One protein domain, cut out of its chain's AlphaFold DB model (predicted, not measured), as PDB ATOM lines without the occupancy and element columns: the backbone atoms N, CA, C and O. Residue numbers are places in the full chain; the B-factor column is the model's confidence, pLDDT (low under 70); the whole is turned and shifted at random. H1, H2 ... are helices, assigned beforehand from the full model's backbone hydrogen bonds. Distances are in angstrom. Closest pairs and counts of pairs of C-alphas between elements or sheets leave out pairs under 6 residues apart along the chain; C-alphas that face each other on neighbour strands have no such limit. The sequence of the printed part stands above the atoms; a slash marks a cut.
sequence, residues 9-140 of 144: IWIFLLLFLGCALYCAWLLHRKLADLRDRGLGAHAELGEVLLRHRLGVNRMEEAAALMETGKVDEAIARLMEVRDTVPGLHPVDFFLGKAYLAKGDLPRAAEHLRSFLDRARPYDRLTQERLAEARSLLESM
ATOM      1  N   ILE A   9     144.474 208.023 203.165       76.38
ATOM      2  CA  ILE A   9     145.135 207.979 201.846       76.38
ATOM      3  C   ILE A   9     146.074 209.177 201.637       76.38
ATOM      4  O   ILE A   9     147.173 209.017 201.107       76.38
ATOM      5  N   TRP A  10     145.687 210.363 202.110       73.06
ATOM      6  CA  TRP A  10     146.506 211.572 202.007       73.06
ATOM      7  C   TRP A  10     147.798 211.485 202.828       73.06
ATOM      8  O   TRP A  10     148.836 211.966 202.382       73.06
ATOM      9  N   ILE A  11     147.772 210.809 203.981       82.06
ATOM     10  CA  ILE A  11     148.959 210.591 204.821       82.06
ATOM     11  C   ILE A  11     149.944 209.651 204.115       82.06
ATOM     12  O   ILE A  11     151.140 209.937 204.073       82.06
ATOM     13  N   PHE A  12     149.453 208.571 203.500       83.19
ATOM     14  CA  PHE A  12     150.296 207.662 202.718       83.19
ATOM     15  C   PHE A  12     150.894 208.343 201.482       83.19
ATOM     16  O   PHE A  12     152.071 208.138 201.192       83.19
ATOM     17  N   LEU A  13     150.130 209.196 200.792       84.00
ATOM     18  CA  LEU A  13     150.630 209.981 199.658       84.00
ATOM     19  C   LEU A  13     151.712 210.984 200.077       84.00
ATOM     20  O   LEU A  13     152.733 211.089 199.400       84.00
ATOM     21  N   LEU A  14     151.534 211.681 201.204       87.12
ATOM     22  CA  LEU A  14     152.534 212.615 201.734       87.12
ATOM     23  C   LEU A  14     153.808 211.897 202.200       87.12
ATOM     24  O   LEU A  14     154.908 212.369 201.920       87.12
ATOM     25  N   LEU A  15     153.677 210.739 202.855       89.44
ATOM     26  CA  LEU A  15     154.818 209.914 203.262       89.44
ATOM     27  C   LEU A  15     155.583 209.378 202.042       89.44
ATOM     28  O   LEU A  15     156.813 209.422 202.010       89.44
ATOM     29  N   PHE A  16     154.860 208.910 201.020       91.00
ATOM     30  CA  PHE A  16     155.452 208.429 199.775       91.00
ATOM     31  C   PHE A  16     156.178 209.551 199.027       91.00
ATOM     32  O   PHE A  16     157.321 209.368 198.609       91.00
ATOM     33  N   LEU A  17     155.562 210.733 198.923       92.19
ATOM     34  CA  LEU A  17     156.179 211.909 198.314       92.19
ATOM     35  C   LEU A  17     157.421 212.363 199.094       92.19
ATOM     36  O   LEU A  17     158.454 212.632 198.490       92.19
ATOM     37  N   GLY A  18     157.358 212.388 200.428       91.44
ATOM     38  CA  GLY A  18     158.502 212.713 201.283       91.44
ATOM     39  C   GLY A  18     159.660 211.727 201.114       91.44
ATOM     40  O   GLY A  18     160.808 212.145 200.967       91.44
ATOM     41  N   CYS A  19     159.364 210.427 201.049       92.62
ATOM     42  CA  CYS A  19     160.358 209.388 200.783       92.62
ATOM     43  C   CYS A  19     160.972 209.538 199.381       92.62
ATOM     44  O   CYS A  19     162.192 209.479 199.232       92.62
ATOM     45  N   ALA A  20     160.153 209.813 198.362       92.25
ATOM     46  CA  ALA A  20     160.618 210.037 196.995       92.25
ATOM     47  C   ALA A  20     161.533 211.269 196.891       92.25
ATOM     48  O   ALA A  20     162.600 211.188 196.281       92.25
ATOM     49  N   LEU A  21     161.166 212.383 197.534       94.19
ATOM     50  CA  LEU A  21     161.980 213.600 197.579       94.19
ATOM     51  C   LEU A  21     163.284 213.390 198.357       94.19
ATOM     52  O   LEU A  21     164.338 213.843 197.913       94.19
ATOM     53  N   TYR A  22     163.243 212.663 199.478       91.94
ATOM     54  CA  TYR A  22     164.439 212.329 200.249       91.94
ATOM     55  C   TYR A  22     165.389 211.413 199.465       91.94
ATOM     56  O   TYR A  22     166.591 211.672 199.414       91.94
ATOM     57  N   CYS A  23     164.863 210.389 198.786       91.38
ATOM     58  CA  CYS A  23     165.640 209.523 197.900       91.38
ATOM     59  C   CYS A  23     166.242 210.301 196.724       91.38
ATOM     60  O   CYS A  23     167.417 210.112 196.414       91.38
ATOM     61  N   ALA A  24     165.480 211.204 196.100       92.19
ATOM     62  CA  ALA A  24     165.979 212.062 195.030       92.19
ATOM     63  C   ALA A  24     167.095 212.997 195.525       92.19
ATOM     64  O   ALA A  24     168.131 213.122 194.872       92.19
ATOM     65  N   TRP A  25     166.929 213.599 196.706       92.69
ATOM     66  CA  TRP A  25     167.945 214.441 197.335       92.69
ATOM     67  C   TRP A  25     169.216 213.654 197.683       92.69
ATOM     68  O   TRP A  25     170.326 214.092 197.369       92.69
ATOM     69  N   LEU A  26     169.068 212.460 198.264       92.81
ATOM     70  CA  LEU A  26     170.184 211.573 198.592       92.81
ATOM     71  C   LEU A  26     170.930 211.121 197.328       92.81
ATOM     72  O   LEU A  26     172.163 211.138 197.304       92.81
ATOM     73  N   LEU A  27     170.195 210.757 196.273       90.62
ATOM     74  CA  LEU A  27     170.762 210.371 194.985       90.62
ATOM     75  C   LEU A  27     171.522 211.538 194.351       90.62
ATOM     76  O   LEU A  27     172.666 211.362 193.947       90.62
ATOM     77  N   HIS A  28     170.936 212.736 194.332       91.12
ATOM     78  CA  HIS A  28     171.586 213.935 193.806       91.12
ATOM     79  C   HIS A  28     172.883 214.255 194.561       91.12
ATOM     80  O   HIS A  28     173.924 214.489 193.945       91.12
ATOM     81  N   ARG A  29     172.858 214.201 195.900       92.69
ATOM     82  CA  ARG A  29     174.048 214.422 196.732       92.69
ATOM     83  C   ARG A  29     175.138 213.382 196.456       92.69
ATOM     84  O   ARG A  29     176.309 213.742 196.364       92.69
ATOM     85  N   LYS A  30     174.772 212.107 196.304       92.56
ATOM     86  CA  LYS A  30     175.730 211.030 196.016       92.56
ATOM     87  C   LYS A  30     176.307 211.130 194.599       92.56
ATOM     88  O   LYS A  30     177.491 210.876 194.411       92.56
ATOM     89  N   LEU A  31     175.500 211.532 193.618       88.25
ATOM     90  CA  LEU A  31     175.954 211.775 192.247       88.25
ATOM     91  C   LEU A  31     176.927 212.959 192.163       88.25
ATOM     92  O   LEU A  31     177.911 212.868 191.436       88.25
ATOM     93  N   ALA A  32     176.689 214.036 192.917       85.94
ATOM     94  CA  ALA A  32     177.604 215.177 192.981       85.94
ATOM     95  C   ALA A  32     178.981 214.776 193.542       85.94
ATOM     96  O   ALA A  32     179.998 215.061 192.922       85.94
ATOM     97  N   ASP A  33     179.005 214.028 194.648       89.44
ATOM     98  CA  ASP A  33     180.241 213.508 195.249       89.44
ATOM     99  C   ASP A  33     181.002 212.556 194.303       89.44
ATOM    100  O   ASP A  33     182.215 212.676 194.144       89.44
ATOM    101  N   LEU A  34     180.304 211.654 193.602       84.06
ATOM    102  CA  LEU A  34     180.933 210.787 192.598       84.06
ATOM    103  C   LEU A  34     181.502 211.572 191.410       84.06
ATOM    104  O   LEU A  34     182.574 211.231 190.912       84.06
ATOM    105  N   ARG A  35     180.803 212.622 190.963       83.88
ATOM    106  CA  ARG A  35     181.274 213.498 189.886       83.88
ATOM    107  C   ARG A  35     182.555 214.220 190.286       83.88
ATOM    108  O   ARG A  35     183.503 214.220 189.509       83.88
ATOM    109  N   ASP A  36     182.600 214.786 191.487       80.06
ATOM    110  CA  ASP A  36     183.763 215.536 191.963       80.06
ATOM    111  C   ASP A  36     184.970 214.611 192.180       80.06
ATOM    112  O   ASP A  36     186.079 214.940 191.762       80.06
ATOM    113  N   ARG A  37     184.755 213.399 192.717       77.38
ATOM    114  CA  ARG A  37     185.804 212.363 192.801       77.38
ATOM    115  C   ARG A  37     186.303 211.925 191.426       77.38
ATOM    116  O   ARG A  37     187.502 211.737 191.255       77.38
ATOM    117  N   GLY A  38     185.405 211.770 190.453       72.50
ATOM    118  CA  GLY A  38     185.772 211.444 189.074       72.50
ATOM    119  C   GLY A  38     186.618 212.543 188.432       72.50
ATOM    120  O   GLY A  38     187.670 212.258 187.868       72.50
ATOM    121  N   LEU A  39     186.204 213.808 188.568       75.75
ATOM    122  CA  LEU A  39     186.953 214.964 188.067       75.75
ATOM    123  C   LEU A  39     188.332 215.087 188.731       75.75
ATOM    124  O   LEU A  39     189.319 215.298 188.029       75.75
ATOM    125  N   GLY A  40     188.410 214.898 190.053       74.31
ATOM    126  CA  GLY A  40     189.671 214.884 190.795       74.31
ATOM    127  C   GLY A  40     190.606 213.770 190.324       74.31
ATOM    128  O   GLY A  40     191.751 214.041 189.971       74.31
ATOM    129  N   ALA A  41     190.097 212.541 190.198       73.25
ATOM    130  CA  ALA A  41     190.878 211.409 189.703       73.25
ATOM    131  C   ALA A  41     191.407 211.646 188.278       73.25
ATOM    132  O   ALA A  41     192.559 211.336 187.987       73.25
ATOM    133  N   HIS A  42     190.603 212.228 187.381       70.06
ATOM    134  CA  HIS A  42     191.059 212.567 186.031       70.06
ATOM    135  C   HIS A  42     192.115 213.677 186.017       70.06
ATOM    136  O   HIS A  42     193.053 213.599 185.224       70.06
ATOM    137  N   ALA A  43     191.986 214.688 186.881       72.75
ATOM    138  CA  ALA A  43     192.970 215.759 187.002       72.75
ATOM    139  C   ALA A  43     194.314 215.234 187.530       72.75
ATOM    140  O   ALA A  43     195.353 215.498 186.927       72.75
ATOM    141  N   GLU A  44     194.289 214.417 188.586       73.88
ATOM    142  CA  GLU A  44     195.484 213.787 189.155       73.88
ATOM    143  C   GLU A  44     196.160 212.841 188.153       73.88
ATOM    144  O   GLU A  44     197.375 212.910 187.948       73.88
ATOM    145  N   LEU A  45     195.384 211.997 187.460       78.56
ATOM    146  CA  LEU A  45     195.905 211.121 186.406       78.56
ATOM    147  C   LEU A  45     196.515 211.923 185.253       78.56
ATOM    148  O   LEU A  45     197.587 211.569 184.759       78.56
ATOM    149  N   GLY A  46     195.857 213.006 184.831       78.81
ATOM    150  CA  GLY A  46     196.362 213.902 183.794       78.81
ATOM    151  C   GLY A  46     197.702 214.524 184.176       78.81
ATOM    152  O   GLY A  46     198.626 214.543 183.363       78.81
ATOM    153  N   GLU A  47     197.843 214.967 185.425       80.38
ATOM    154  CA  GLU A  47     199.083 215.553 185.925       80.38
ATOM    155  C   GLU A  47     200.221 214.527 186.008       80.38
ATOM    156  O   GLU A  47     201.332 214.792 185.543       80.38
ATOM    157  N   VAL A  48     199.954 213.325 186.529       81.62
ATOM    158  CA  VAL A  48     200.951 212.245 186.605       81.62
ATOM    159  C   VAL A  48     201.427 211.833 185.210       81.62
ATOM    160  O   VAL A  48     202.632 211.726 184.976       81.62
ATOM    161  N   LEU A  49     200.504 211.654 184.260       82.56
ATOM    162  CA  LEU A  49     200.841 211.317 182.875       82.56
ATOM    163  C   LEU A  49     201.632 212.435 182.190       82.56
ATOM    164  O   LEU A  49     202.562 212.150 181.432       82.56
ATOM    165  N   LEU A  50     201.301 213.698 182.469       82.31
ATOM    166  CA  LEU A  50     202.037 214.844 181.949       82.31
ATOM    167  C   LEU A  50     203.471 214.866 182.483       82.31
ATOM    168  O   LEU A  50     204.404 214.986 181.692       82.31
ATOM    169  N   ARG A  51     203.660 214.693 183.798       79.81
ATOM    170  CA  ARG A  51     204.998 214.607 184.407       79.81
ATOM    171  C   ARG A  51     205.796 213.444 183.823       79.81
ATOM    172  O   ARG A  51     206.951 213.634 183.457       79.81
ATOM    173  N   HIS A  52     205.171 212.278 183.654       83.62
ATOM    174  CA  HIS A  52     205.809 211.118 183.033       83.62
ATOM    175  C   HIS A  52     206.231 211.400 181.582       83.62
ATOM    176  O   HIS A  52     207.367 211.123 181.204       83.62
ATOM    177  N   ARG A  53     205.353 211.995 180.764       83.19
ATOM    178  CA  ARG A  53     205.667 212.364 179.372       83.19
ATOM    179  C   ARG A  53     206.790 213.402 179.295       83.19
ATOM    180  O   ARG A  53     207.691 213.254 178.477       83.19
ATOM    181  N   LEU A  54     206.761 214.423 180.149       82.31
ATOM    182  CA  LEU A  54     207.823 215.430 180.222       82.31
ATOM    183  C   LEU A  54     209.158 214.812 180.651       82.31
ATOM    184  O   LEU A  54     210.191 215.163 180.088       82.31
ATOM    185  N   GLY A  55     209.139 213.871 181.598       83.62
ATOM    186  CA  GLY A  55     210.318 213.101 181.990       83.62
ATOM    187  C   GLY A  55     210.925 212.336 180.814       83.62
ATOM    188  O   GLY A  55     212.135 212.390 180.618       83.62
ATOM    189  N   VAL A  56     210.089 211.701 179.981       84.00
ATOM    190  CA  VAL A  56     210.538 211.027 178.749       84.00
ATOM    191  C   VAL A  56     211.213 211.982 177.776       84.00
ATOM    192  O   VAL A  56     212.337 211.708 177.363       84.00
ATOM    193  N   ASN A  57     210.600 213.127 177.485       85.62
ATOM    194  CA  ASN A  57     211.194 214.109 176.576       85.62
ATOM    195  C   ASN A  57     212.548 214.630 177.091       85.62
ATOM    196  O   ASN A  57     213.516 214.701 176.340       85.62
ATOM    197  N   ARG A  58     212.656 214.922 178.395       85.62
ATOM    198  CA  ARG A  58     213.914 215.391 179.006       85.62
ATOM    199  C   ARG A  58     215.044 214.362 178.927       85.62
ATOM    200  O   ARG A  58     216.207 214.748 178.860       85.62
ATOM    201  N   MET A  59     214.735 213.063 178.928       89.38
ATOM    202  CA  MET A  59     215.754 212.026 178.724       89.38
ATOM    203  C   MET A  59     216.322 212.047 177.302       89.38
ATOM    204  O   MET A  59     217.520 211.843 177.116       89.38
ATOM    205  N   GLU A  60     215.484 212.314 176.300       84.88
ATOM    206  CA  GLU A  60     215.921 212.438 174.905       84.88
ATOM    207  C   GLU A  60     216.759 213.707 174.695       84.88
ATOM    208  O   GLU A  60     217.788 213.665 174.023       84.88
ATOM    209  N   GLU A  61     216.398 214.810 175.355       87.38
ATOM    210  CA  GLU A  61     217.231 216.021 175.401       87.38
ATOM    211  C   GLU A  61     218.599 215.746 176.041       87.38
ATOM    212  O   GLU A  61     219.631 216.178 175.523       87.38
ATOM    213  N   ALA A  62     218.637 214.981 177.137       88.00
ATOM    214  CA  ALA A  62     219.892 214.565 177.754       88.00
ATOM    215  C   ALA A  62     220.740 213.700 176.809       88.00
ATOM    216  O   ALA A  62     221.965 213.811 176.819       88.00
ATOM    217  N   ALA A  63     220.115 212.892 175.947       87.06
ATOM    218  CA  ALA A  63     220.831 212.157 174.910       87.06
ATOM    219  C   ALA A  63     221.510 213.079 173.894       87.06
ATOM    220  O   ALA A  63     222.700 212.909 173.626       87.06
ATOM    221  N   ALA A  64     220.816 214.115 173.424       90.12
ATOM    222  CA  ALA A  64     221.418 215.127 172.559       90.12
ATOM    223  C   ALA A  64     222.563 215.886 173.264       90.12
ATOM    224  O   ALA A  64     223.599 216.174 172.661       90.12
ATOM    225  N   LEU A  65     222.429 216.173 174.565       90.00
ATOM    226  CA  LEU A  65     223.504 216.795 175.346       90.00
ATOM    227  C   LEU A  65     224.759 215.911 175.409       90.00
ATOM    228  O   LEU A  65     225.866 216.436 175.270       90.00
ATOM    229  N   MET A  66     224.605 214.590 175.542       90.75
ATOM    230  CA  MET A  66     225.732 213.654 175.486       90.75
ATOM    231  C   MET A  66     226.456 213.702 174.134       90.75
ATOM    232  O   MET A  66     227.684 213.754 174.111       90.75
ATOM    233  N   GLU A  67     225.720 213.751 173.019       87.88
ATOM    234  CA  GLU A  67     226.301 213.837 171.666       87.88
ATOM    235  C   GLU A  67     227.080 215.139 171.437       87.88
ATOM    236  O   GLU A  67     228.099 215.152 170.751       87.88
ATOM    237  N   THR A  68     226.646 216.234 172.067       89.56
ATOM    238  CA  THR A  68     227.357 217.526 172.023       89.56
ATOM    239  C   THR A  68     228.536 217.621 173.001       89.56
ATOM    240  O   THR A  68     229.154 218.679 173.118       89.56
ATOM    241  N   GLY A  69     228.858 216.537 173.719       88.81
ATOM    242  CA  GLY A  69     229.961 216.469 174.682       88.81
ATOM    243  C   GLY A  69     229.651 217.077 176.055       88.81
ATOM    244  O   GLY A  69     230.510 217.076 176.936       88.81
ATOM    245  N   LYS A  70     228.425 217.559 176.290       93.44
ATOM    246  CA  LYS A  70     227.980 218.138 177.569       93.44
ATOM    247  C   LYS A  70     227.506 217.057 178.543       93.44
ATOM    248  O   LYS A  70     226.396 217.104 179.073       93.44
ATOM    249  N   VAL A  71     228.358 216.063 178.770       93.31
ATOM    250  CA  VAL A  71     228.005 214.843 179.510       93.31
ATOM    251  C   VAL A  71     227.631 215.135 180.968       93.31
ATOM    252  O   VAL A  71     226.656 214.586 181.471       93.31
ATOM    253  N   ASP A  72     228.343 216.040 181.640       92.75
ATOM    254  CA  ASP A  72     228.043 216.395 183.035       92.75
ATOM    255  C   ASP A  72     226.677 217.075 183.195       92.75
ATOM    256  O   ASP A  72     225.948 216.788 184.147       92.75
ATOM    257  N   GLU A  73     226.295 217.929 182.240       92.50
ATOM    258  CA  GLU A  73     224.967 218.549 182.229       92.50
ATOM    259  C   GLU A  73     223.884 217.491 181.987       92.50
ATOM    260  O   GLU A  73     222.878 217.474 182.696       92.50
ATOM    261  N   ALA A  74     224.111 216.562 181.051       93.94
ATOM    262  CA  ALA A  74     223.191 215.458 180.792       93.94
ATOM    263  C   ALA A  74     222.943 214.610 182.053       93.94
ATOM    264  O   ALA A  74     221.793 214.322 182.383       93.94
ATOM    265  N   ILE A  75     224.002 214.262 182.795       94.06
ATOM    266  CA  ILE A  75     223.893 213.510 184.055       94.06
ATOM    267  C   ILE A  75     223.042 214.278 185.071       94.06
ATOM    268  O   ILE A  75     222.124 213.697 185.650       94.06
ATOM    269  N   ALA A  76     223.303 215.575 185.264       92.81
ATOM    270  CA  ALA A  76     222.543 216.396 186.207       92.81
ATOM    271  C   ALA A  76     221.045 216.425 185.859       92.81
ATOM    272  O   ALA A  76     220.205 216.154 186.719       92.81
ATOM    273  N   ARG A  77     220.700 216.649 184.582       91.19
ATOM    274  CA  ARG A  77     219.297 216.653 184.125       91.19
ATOM    275  C   ARG A  77     218.621 215.297 184.297       91.19
ATOM    276  O   ARG A  77     217.458 215.236 184.686       91.19
ATOM    277  N   LEU A  78     219.329 214.202 184.036       92.69
ATOM    278  CA  LEU A  78     218.788 212.854 184.217       92.69
ATOM    279  C   LEU A  78     218.549 212.515 185.695       92.69
ATOM    280  O   LEU A  78     217.558 211.860 186.019       92.69
ATOM    281  N   MET A  79     219.412 212.990 186.599       91.50
ATOM    282  CA  MET A  79     219.191 212.855 188.042       91.50
ATOM    283  C   MET A  79     217.939 213.621 188.490       91.50
ATOM    284  O   MET A  79     217.107 213.048 189.188       91.50
ATOM    285  N   GLU A  80     217.733 214.849 188.004       90.50
ATOM    286  CA  GLU A  80     216.500 215.608 188.269       90.50
ATOM    287  C   GLU A  80     215.246 214.880 187.759       90.50
ATOM    288  O   GLU A  80     214.210 214.856 188.429       90.50
ATOM    289  N   VAL A  81     215.312 214.254 186.578       90.25
ATOM    290  CA  VAL A  81     214.192 213.459 186.045       90.25
ATOM    291  C   VAL A  81     213.879 212.274 186.958       90.25
ATOM    292  O   VAL A  81     212.709 212.009 187.226       90.25
ATOM    293  N   ARG A  82     214.903 211.586 187.474       89.12
ATOM    294  CA  ARG A  82     214.721 210.458 188.397       89.12
ATOM    295  C   ARG A  82     214.030 210.875 189.695       89.12
ATOM    296  O   ARG A  82     213.161 210.148 190.174       89.12
ATOM    297  N   ASP A  83     214.401 212.031 190.235       86.69
ATOM    298  CA  ASP A  83     213.862 212.531 191.501       86.69
ATOM    299  C   ASP A  83     212.431 213.067 191.337       86.69
ATOM    300  O   ASP A  83     211.587 212.905 192.217       86.69
ATOM    301  N   THR A  84     212.133 213.672 190.184       83.56
ATOM    302  CA  THR A  84     210.809 214.247 189.888       83.56
ATOM    303  C   THR A  84     209.791 213.224 189.385       83.56
ATOM    304  O   THR A  84     208.588 213.429 189.563       83.56
ATOM    305  N   VAL A  85     210.241 212.123 188.774       83.06
ATOM    306  CA  VAL A  85     209.378 211.053 188.251       83.06
ATOM    307  C   VAL A  85     209.831 209.690 188.790       83.06
ATOM    308  O   VAL A  85     210.508 208.920 188.097       83.06
ATOM    309  N   PRO A  86     209.428 209.342 190.028       77.94
ATOM    310  CA  PRO A  86     209.711 208.033 190.597       77.94
ATOM    311  C   PRO A  86     209.112 206.915 189.733       77.94
ATOM    312  O   PRO A  86     207.957 206.979 189.321       77.94
ATOM    313  N   GLY A  87     209.898 205.868 189.472       81.25
ATOM    314  CA  GLY A  87     209.460 204.698 188.695       81.25
ATOM    315  C   GLY A  87     209.782 204.750 187.199       81.25
ATOM    316  O   GLY A  87     209.550 203.768 186.501       81.25
ATOM    317  N   LEU A  88     210.381 205.837 186.702       85.94
ATOM    318  CA  LEU A  88     210.819 205.924 185.309       85.94
ATOM    319  C   LEU A  88     212.130 205.150 185.082       85.94
ATOM    320  O   LEU A  88     213.220 205.716 185.058       85.94
ATOM    321  N   HIS A  89     212.027 203.833 184.905       87.06
ATOM    322  CA  HIS A  89     213.178 202.945 184.691       87.06
ATOM    323  C   HIS A  89     214.083 203.319 183.504       87.06
ATOM    324  O   HIS A  89     215.295 203.166 183.647       87.06
ATOM    325  N   PRO A  90     213.582 203.854 182.368       89.44
ATOM    326  CA  PRO A  90     214.453 204.266 181.269       89.44
ATOM    327  C   PRO A  90     215.486 205.337 181.646       89.44
ATOM    328  O   PRO A  90     216.492 205.452 180.956       89.44
ATOM    329  N   VAL A  91     215.297 206.081 182.745       92.25
ATOM    330  CA  VAL A  91     216.277 207.085 183.193       92.25
ATOM    331  C   VAL A  91     217.620 206.439 183.545       92.25
ATOM    332  O   VAL A  91     218.668 207.003 183.240       92.25
ATOM    333  N   ASP A  92     217.598 205.222 184.100       92.69
ATOM    334  CA  ASP A  92     218.803 204.471 184.459       92.69
ATOM    335  C   ASP A  92     219.577 204.033 183.198       92.69
ATOM    336  O   ASP A  92     220.805 204.028 183.189       92.69
ATOM    337  N   PHE A  93     218.884 203.761 182.087       93.50
ATOM    338  CA  PHE A  93     219.532 203.476 180.802       93.50
ATOM    339  C   PHE A  93     220.319 204.684 180.278       93.50
ATOM    340  O   PHE A  93     221.493 204.560 179.919       93.50
ATOM    341  N   PHE A  94     219.699 205.869 180.273       93.69
ATOM    342  CA  PHE A  94     220.364 207.092 179.822       93.69
ATOM    343  C   PHE A  94     221.490 207.523 180.769       93.69
ATOM    344  O   PHE A  94     222.537 207.947 180.288       93.69
ATOM    345  N   LEU A  95     221.326 207.355 182.089       94.50
ATOM    346  CA  LEU A  95     222.407 207.583 183.057       94.50
ATOM    347  C   LEU A  95     223.586 206.644 182.800       94.50
ATOM    348  O   LEU A  95     224.729 207.096 182.795       94.50
ATOM    349  N   GLY A  96     223.323 205.366 182.518       93.94
ATOM    350  CA  GLY A  96     224.351 204.402 182.132       93.94
ATOM    351  C   GLY A  96     225.151 204.857 180.909       93.94
ATOM    352  O   GLY A  96     226.380 204.889 180.951       93.94
ATOM    353  N   LYS A  97     224.463 205.300 179.849       93.75
ATOM    354  CA  LYS A  97     225.105 205.866 178.645       93.75
ATOM    355  C   LYS A  97     225.891 207.144 178.939       93.75
ATOM    356  O   LYS A  97     226.981 207.322 178.401       93.75
ATOM    357  N   ALA A  98     225.382 208.002 179.818       94.12
ATOM    358  CA  ALA A  98     226.063 209.234 180.196       94.12
ATOM    359  C   ALA A  98     227.355 208.953 180.968       94.12
ATOM    360  O   ALA A  98     228.399 209.520 180.657       94.12
ATOM    361  N   TYR A  99     227.327 208.016 181.916       94.25
ATOM    362  CA  TYR A  99     228.537 207.601 182.620       94.25
ATOM    363  C   TYR A  99     229.533 206.877 181.708       94.25
ATOM    364  O   TYR A  99     230.735 207.081 181.875       94.25
ATOM    365  N   LEU A 100     229.071 206.138 180.688       92.19
ATOM    366  CA  LEU A 100     229.962 205.599 179.652       92.19
ATOM    367  C   LEU A 100     230.666 206.703 178.872       92.19
ATOM    368  O   LEU A 100     231.883 206.655 178.723       92.19
ATOM    369  N   ALA A 101     229.920 207.712 178.420       91.19
ATOM    370  CA  ALA A 101     230.488 208.856 177.712       91.19
ATOM    371  C   ALA A 101     231.478 209.647 178.588       91.19
ATOM    372  O   ALA A 101     232.441 210.213 178.079       91.19
ATOM    373  N   LYS A 102     231.271 209.646 179.912       91.69
ATOM    374  CA  LYS A 102     232.190 210.231 180.898       91.69
ATOM    375  C   LYS A 102     233.434 209.369 181.163       91.69
ATOM    376  O   LYS A 102     234.431 209.888 181.658       91.69
ATOM    377  N   GLY A 103     233.378 208.071 180.861       90.56
ATOM    378  CA  GLY A 103     234.424 207.090 181.163       90.56
ATOM    379  C   GLY A 103     234.326 206.449 182.555       90.56
ATOM    380  O   GLY A 103     235.216 205.696 182.942       90.56
ATOM    381  N   ASP A 104     233.255 206.707 183.309       93.00
ATOM    382  CA  ASP A 104     233.004 206.081 184.615       93.00
ATOM    383  C   ASP A 104     232.300 204.730 184.416       93.00
ATOM    384  O   ASP A 104     231.078 204.596 184.533       93.00
ATOM    385  N   LEU A 105     233.095 203.722 184.048       91.88
ATOM    386  CA  LEU A 105     232.613 202.368 183.762       91.88
ATOM    387  C   LEU A 105     231.901 201.702 184.956       91.88
ATOM    388  O   LEU A 105     230.863 201.076 184.729       91.88
ATOM    389  N   PRO A 106     232.369 201.843 186.216       92.44
ATOM    390  CA  PRO A 106     231.661 201.291 187.368       92.44
ATOM    391  C   PRO A 106     230.231 201.825 187.505       92.44
ATOM    392  O   PRO A 106     229.289 201.035 187.614       92.44
ATOM    393  N   ARG A 107     230.043 203.152 187.438       92.88
ATOM    394  CA  ARG A 107     228.701 203.752 187.538       92.88
ATOM    395  C   ARG A 107     227.838 203.441 186.329       92.88
ATOM    396  O   ARG A 107     226.640 203.196 186.471       92.88
ATOM    397  N   ALA A 108     228.434 203.414 185.140       94.56
ATOM    398  CA  ALA A 108     227.732 202.998 183.938       94.56
ATOM    399  C   ALA A 108     227.141 201.591 184.087       94.56
ATOM    400  O   ALA A 108     225.953 201.385 183.825       94.56
ATOM    401  N   ALA A 109     227.952 200.637 184.550       94.06
ATOM    402  CA  ALA A 109     227.524 199.260 184.727       94.06
ATOM    403  C   ALA A 109     226.415 199.128 185.781       94.06
ATOM    404  O   ALA A 109     225.453 198.389 185.571       94.06
ATOM    405  N   GLU A 110     226.518 199.862 186.891       94.25
ATOM    406  CA  GLU A 110     225.487 199.911 187.932       94.25
ATOM    407  C   GLU A 110     224.134 200.365 187.364       94.25
ATOM    408  O   GLU A 110     223.125 199.668 187.510       94.25
ATOM    409  N   HIS A 111     224.118 201.493 186.651       94.19
ATOM    410  CA  HIS A 111     222.889 202.055 186.099       94.19
ATOM    411  C   HIS A 111     222.281 201.186 184.990       94.19
ATOM    412  O   HIS A 111     221.073 200.944 184.994       94.19
ATOM    413  N   LEU A 112     223.093 200.623 184.089       94.50
ATOM    414  CA  LEU A 112     222.585 199.703 183.064       94.50
ATOM    415  C   LEU A 112     222.016 198.417 183.680       94.50
ATOM    416  O   LEU A 112     220.977 197.935 183.231       94.50
ATOM    417  N   ARG A 113     222.633 197.879 184.740       94.38
ATOM    418  CA  ARG A 113     222.095 196.713 185.465       94.38
ATOM    419  C   ARG A 113     220.777 197.038 186.164       94.38
ATOM    420  O   ARG A 113     219.847 196.242 186.060       94.38
ATOM    421  N   SER A 114     220.667 198.208 186.803       93.19
ATOM    422  CA  SER A 114     219.398 198.690 187.380       93.19
ATOM    423  C   SER A 114     218.296 198.757 186.322       93.19
ATOM    424  O   SER A 114     217.177 198.288 186.547       93.19
ATOM    425  N   PHE A 115     218.615 199.275 185.130       94.12
ATOM    426  CA  PHE A 115     217.667 199.302 184.023       94.12
ATOM    427  C   PHE A 115     217.222 197.894 183.612       94.12
ATOM    428  O   PHE A 115     216.023 197.660 183.489       94.12
ATOM    429  N   LEU A 116     218.149 196.944 183.447       93.00
ATOM    430  CA  LEU A 116     217.820 195.569 183.051       93.00
ATOM    431  C   LEU A 116     216.953 194.820 184.075       93.00
ATOM    432  O   LEU A 116     216.118 194.011 183.675       93.00
ATOM    433  N   ASP A 117     217.141 195.079 185.368       92.44
ATOM    434  CA  ASP A 117     216.375 194.439 186.447       92.44
ATOM    435  C   ASP A 117     214.930 194.972 186.528       92.44
ATOM    436  O   ASP A 117     213.945 194.234 186.691       92.44
ATOM    437  N   ARG A 118     214.781 196.289 186.359       90.06
ATOM    438  CA  ARG A 118     213.508 196.985 186.576       90.06
ATOM    439  C   ARG A 118     212.668 197.112 185.312       90.06
ATOM    440  O   ARG A 118     211.439 197.080 185.391       90.06
ATOM    441  N   ALA A 119     213.296 197.256 184.148       86.81
ATOM    442  CA  ALA A 119     212.573 197.403 182.897       86.81
ATOM    443  C   ALA A 119     211.823 196.117 182.528       86.81
ATOM    444  O   ALA A 119     212.156 194.995 182.921       86.81
ATOM    445  N   ARG A 120     210.740 196.297 181.780       84.94
ATOM    446  CA  ARG A 120     209.864 195.224 181.320       84.94
ATOM    447  C   ARG A 120     209.659 195.403 179.815       84.94
ATOM    448  O   ARG A 120     209.428 196.531 179.385       84.94
ATOM    449  N   PRO A 121     209.753 194.335 179.008       80.56
ATOM    450  CA  PRO A 121     209.759 194.427 177.548       80.56
ATOM    451  C   PRO A 121     208.341 194.589 176.973       80.56
ATOM    452  O   PRO A 121     207.877 193.735 176.219       80.56
ATOM    453  N   TYR A 122     207.635 195.657 177.348       80.88
ATOM    454  CA  TYR A 122     206.258 195.901 176.904       80.88
ATOM    455  C   TYR A 122     206.173 196.365 175.445       80.88
ATOM    456  O   TYR A 122     205.217 196.035 174.749       80.88
ATOM    457  N   ASP A 123     207.168 197.115 174.979       84.94
ATOM    458  CA  ASP A 123     207.198 197.756 173.668       84.94
ATOM    459  C   ASP A 123     208.540 197.543 172.950       84.94
ATOM    460  O   ASP A 123     209.571 197.257 173.567       84.94
ATOM    461  N   ARG A 124     208.525 197.699 171.618       90.12
ATOM    462  CA  ARG A 124     209.696 197.499 170.747       90.12
ATOM    463  C   ARG A 124     210.883 198.369 171.166       90.12
ATOM    464  O   ARG A 124     212.004 197.879 171.197       90.12
ATOM    465  N   LEU A 125     210.634 199.625 171.538       87.69
ATOM    466  CA  LEU A 125     211.689 200.556 171.941       87.69
ATOM    467  C   LEU A 125     212.359 200.112 173.250       87.69
ATOM    468  O   LEU A 125     213.584 200.136 173.357       87.69
ATOM    469  N   THR A 126     211.589 199.657 174.241       88.31
ATOM    470  CA  THR A 126     212.181 199.100 175.467       88.31
ATOM    471  C   THR A 126     212.948 197.809 175.190       88.31
ATOM    472  O   THR A 126     214.010 197.609 175.770       88.31
ATOM    473  N   GLN A 127     212.473 196.951 174.283       91.94
ATOM    474  CA  GLN A 127     213.214 195.749 173.875       91.94
ATOM    475  C   GLN A 127     214.560 196.090 173.221       91.94
ATOM    476  O   GLN A 127     215.572 195.483 173.571       91.94
ATOM    477  N   GLU A 128     214.591 197.089 172.338       92.19
ATOM    478  CA  GLU A 128     215.825 197.595 171.726       92.19
ATOM    479  C   GLU A 128     216.796 198.120 172.785       92.19
ATOM    480  O   GLU A 128     217.951 197.703 172.820       92.19
ATOM    481  N   ARG A 129     216.315 198.953 173.716       92.50
ATOM    482  CA  ARG A 129     217.139 199.487 174.813       92.50
ATOM    483  C   ARG A 129     217.656 198.392 175.744       92.50
ATOM    484  O   ARG A 129     218.783 198.479 176.215       92.50
ATOM    485  N   LEU A 130     216.859 197.358 176.022       93.62
ATOM    486  CA  LEU A 130     217.287 196.200 176.816       93.62
ATOM    487  C   LEU A 130     218.406 195.422 176.111       93.62
ATOM    488  O   LEU A 130     219.369 195.018 176.762       93.62
ATOM    489  N   ALA A 131     218.292 195.213 174.798       94.12
ATOM    490  CA  ALA A 131     219.331 194.560 174.008       94.12
ATOM    491  C   ALA A 131     220.611 195.409 173.957       94.12
ATOM    492  O   ALA A 131     221.701 194.894 174.203       94.12
ATOM    493  N   GLU A 132     220.472 196.717 173.726       94.19
ATOM    494  CA  GLU A 132     221.587 197.668 173.728       94.19
ATOM    495  C   GLU A 132     222.286 197.697 175.093       94.19
ATOM    496  O   GLU A 132     223.500 197.551 175.160       94.19
ATOM    497  N   ALA A 133     221.538 197.792 176.195       94.12
ATOM    498  CA  ALA A 133     222.101 197.798 177.544       94.12
ATOM    499  C   ALA A 133     222.909 196.527 177.857       94.12
ATOM    500  O   ALA A 133     223.963 196.614 178.485       94.12
ATOM    501  N   ARG A 134     222.443 195.355 177.402       94.44
ATOM    502  CA  ARG A 134     223.190 194.090 177.536       94.44
ATOM    503  C   ARG A 134     224.480 194.119 176.728       94.44
ATOM    504  O   ARG A 134     225.534 193.833 177.282       94.44
ATOM    505  N   SER A 135     224.402 194.530 175.465       94.75
ATOM    506  CA  SER A 135     225.573 194.637 174.592       94.75
ATOM    507  C   SER A 135     226.614 195.613 175.150       94.75
ATOM    508  O   SER A 135     227.803 195.303 175.165       94.75
ATOM    509  N   LEU A 136     226.172 196.759 175.682       93.25
ATOM    510  CA  LEU A 136     227.052 197.720 176.338       93.25
ATOM    511  C   LEU A 136     227.761 197.090 177.538       93.25
ATOM    512  O   LEU A 136     228.977 197.197 177.629       93.25
ATOM    513  N   LEU A 137     227.036 196.396 178.420       92.31
ATOM    514  CA  LEU A 137     227.628 195.711 179.575       92.31
ATOM    515  C   LEU A 137     228.629 194.619 179.175       92.31
ATOM    516  O   LEU A 137     229.674 194.506 179.803       92.31
ATOM    517  N   GLU A 138     228.333 193.836 178.138       91.44
ATOM    518  CA  GLU A 138     229.238 192.800 177.616       91.44
ATOM    519  C   GLU A 138     230.516 193.393 177.016       91.44
ATOM    520  O   GLU A 138     231.581 192.786 177.098       91.44
ATOM    521  N   SER A 139     230.419 194.587 176.427       89.69
ATOM    522  CA  SER A 139     231.571 195.299 175.869       89.69
ATOM    523  C   SER A 139     232.460 195.963 176.927       89.69
ATOM    524  O   SER A 139     233.580 196.369 176.615       89.69
ATOM    525  N   MET A 140     231.981 196.096 178.170       87.31
ATOM    526  CA  MET A 140     232.757 196.712 179.244       87.31
ATOM    527  C   MET A 140     233.820 195.748 179.777       87.31
ATOM    528  O   MET A 140     233.565 194.549 179.910       87.31
TER     529      MET A 140
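What this domain is: This is residues 9 to 140 of the 144 residues of an uncharacterized protein of Deltaproteobacteria bacterium (UniProt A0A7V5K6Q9). One very long helix, H1, sticks out as an arm from a compact head, in which its last part packs with four shorter helices, H2 to H5, that run back and forth in an up-and-down bundle. Residues 9 to 47 of H1 are the free arm and make most of the length, while H3 sits in the middle of the head with H1 and H2 on one side and H4 and H5 on the other. The printed part has 132 residues with five named helices in the order H1, H2, H3, H4, H5 and no named strand; the class is all helix. The whole is extended, with a radius of gyration of the C-alphas of 26.4 A and spans of 91 by 26 by 22 A.

Where its parts are: Find C-alpha 9 at (145.135, 207.979, 201.846); from there H1 runs through residues 9 to 67, 86.8 A from first to last C-alpha, and ends at C-alpha 67 at (226.301, 213.837, 171.666). H2 follows at residues 71 to 84, 20.1 A long, then H3 at residues 90 to 102, 18.7 A. H4 takes residues 105 to 118, 20.0 A, and H5 residues 124 to 139, 22.6 A, ending at C-alpha 139 at (231.571, 195.299, 175.869).

How they stand to each other: Begin at the hub, H3, which touches H1, H2 and H4. Look at Gly 96 and Ala 108, the closest C-alphas of H3 and H4, 4.1 A apart; this hairpin has a shallow tilt of 13 degrees, opposite ways. H2 and H3 are a hairpin too, touching closest at the C-alphas of Val 71 and Ala 98, 6.0 A, at a shallow tilt of 20 degrees. H1 touches H3 with residues 59 to 66 alone, the same way, closest at the C-alphas of Met 66 and Ala 98, 6.5 A. With residues 51 to 66 alone H1 touches H2 in a hairpin, closest at the C-alphas of Ala 62 and Ala 74, 4.6 A. H5 touches H4 with its residues 130 to 137 alone, closest at the C-alphas of Leu 112 and Ala 133, 5.9 A; this hairpin has a tilt of 36 degrees, only just steep. H3 and H5 are close but not clearly touching, and H1 and H2 are each apart from H4 and H5. In each of H1 to H5, every O i to N i+4 pair is within hydrogen-bond range.

The domain as a whole: The two C-alphas farthest apart are those of Ile 9 and Gly 103, 91.7 A. Without residues 9 to 47, the body of 93 residues spans 36 by 29 by 19 A. The printed part has no cut, and its four links are tight. The mean pLDDT of the printed part is 88.2, and no printed residue is under 70.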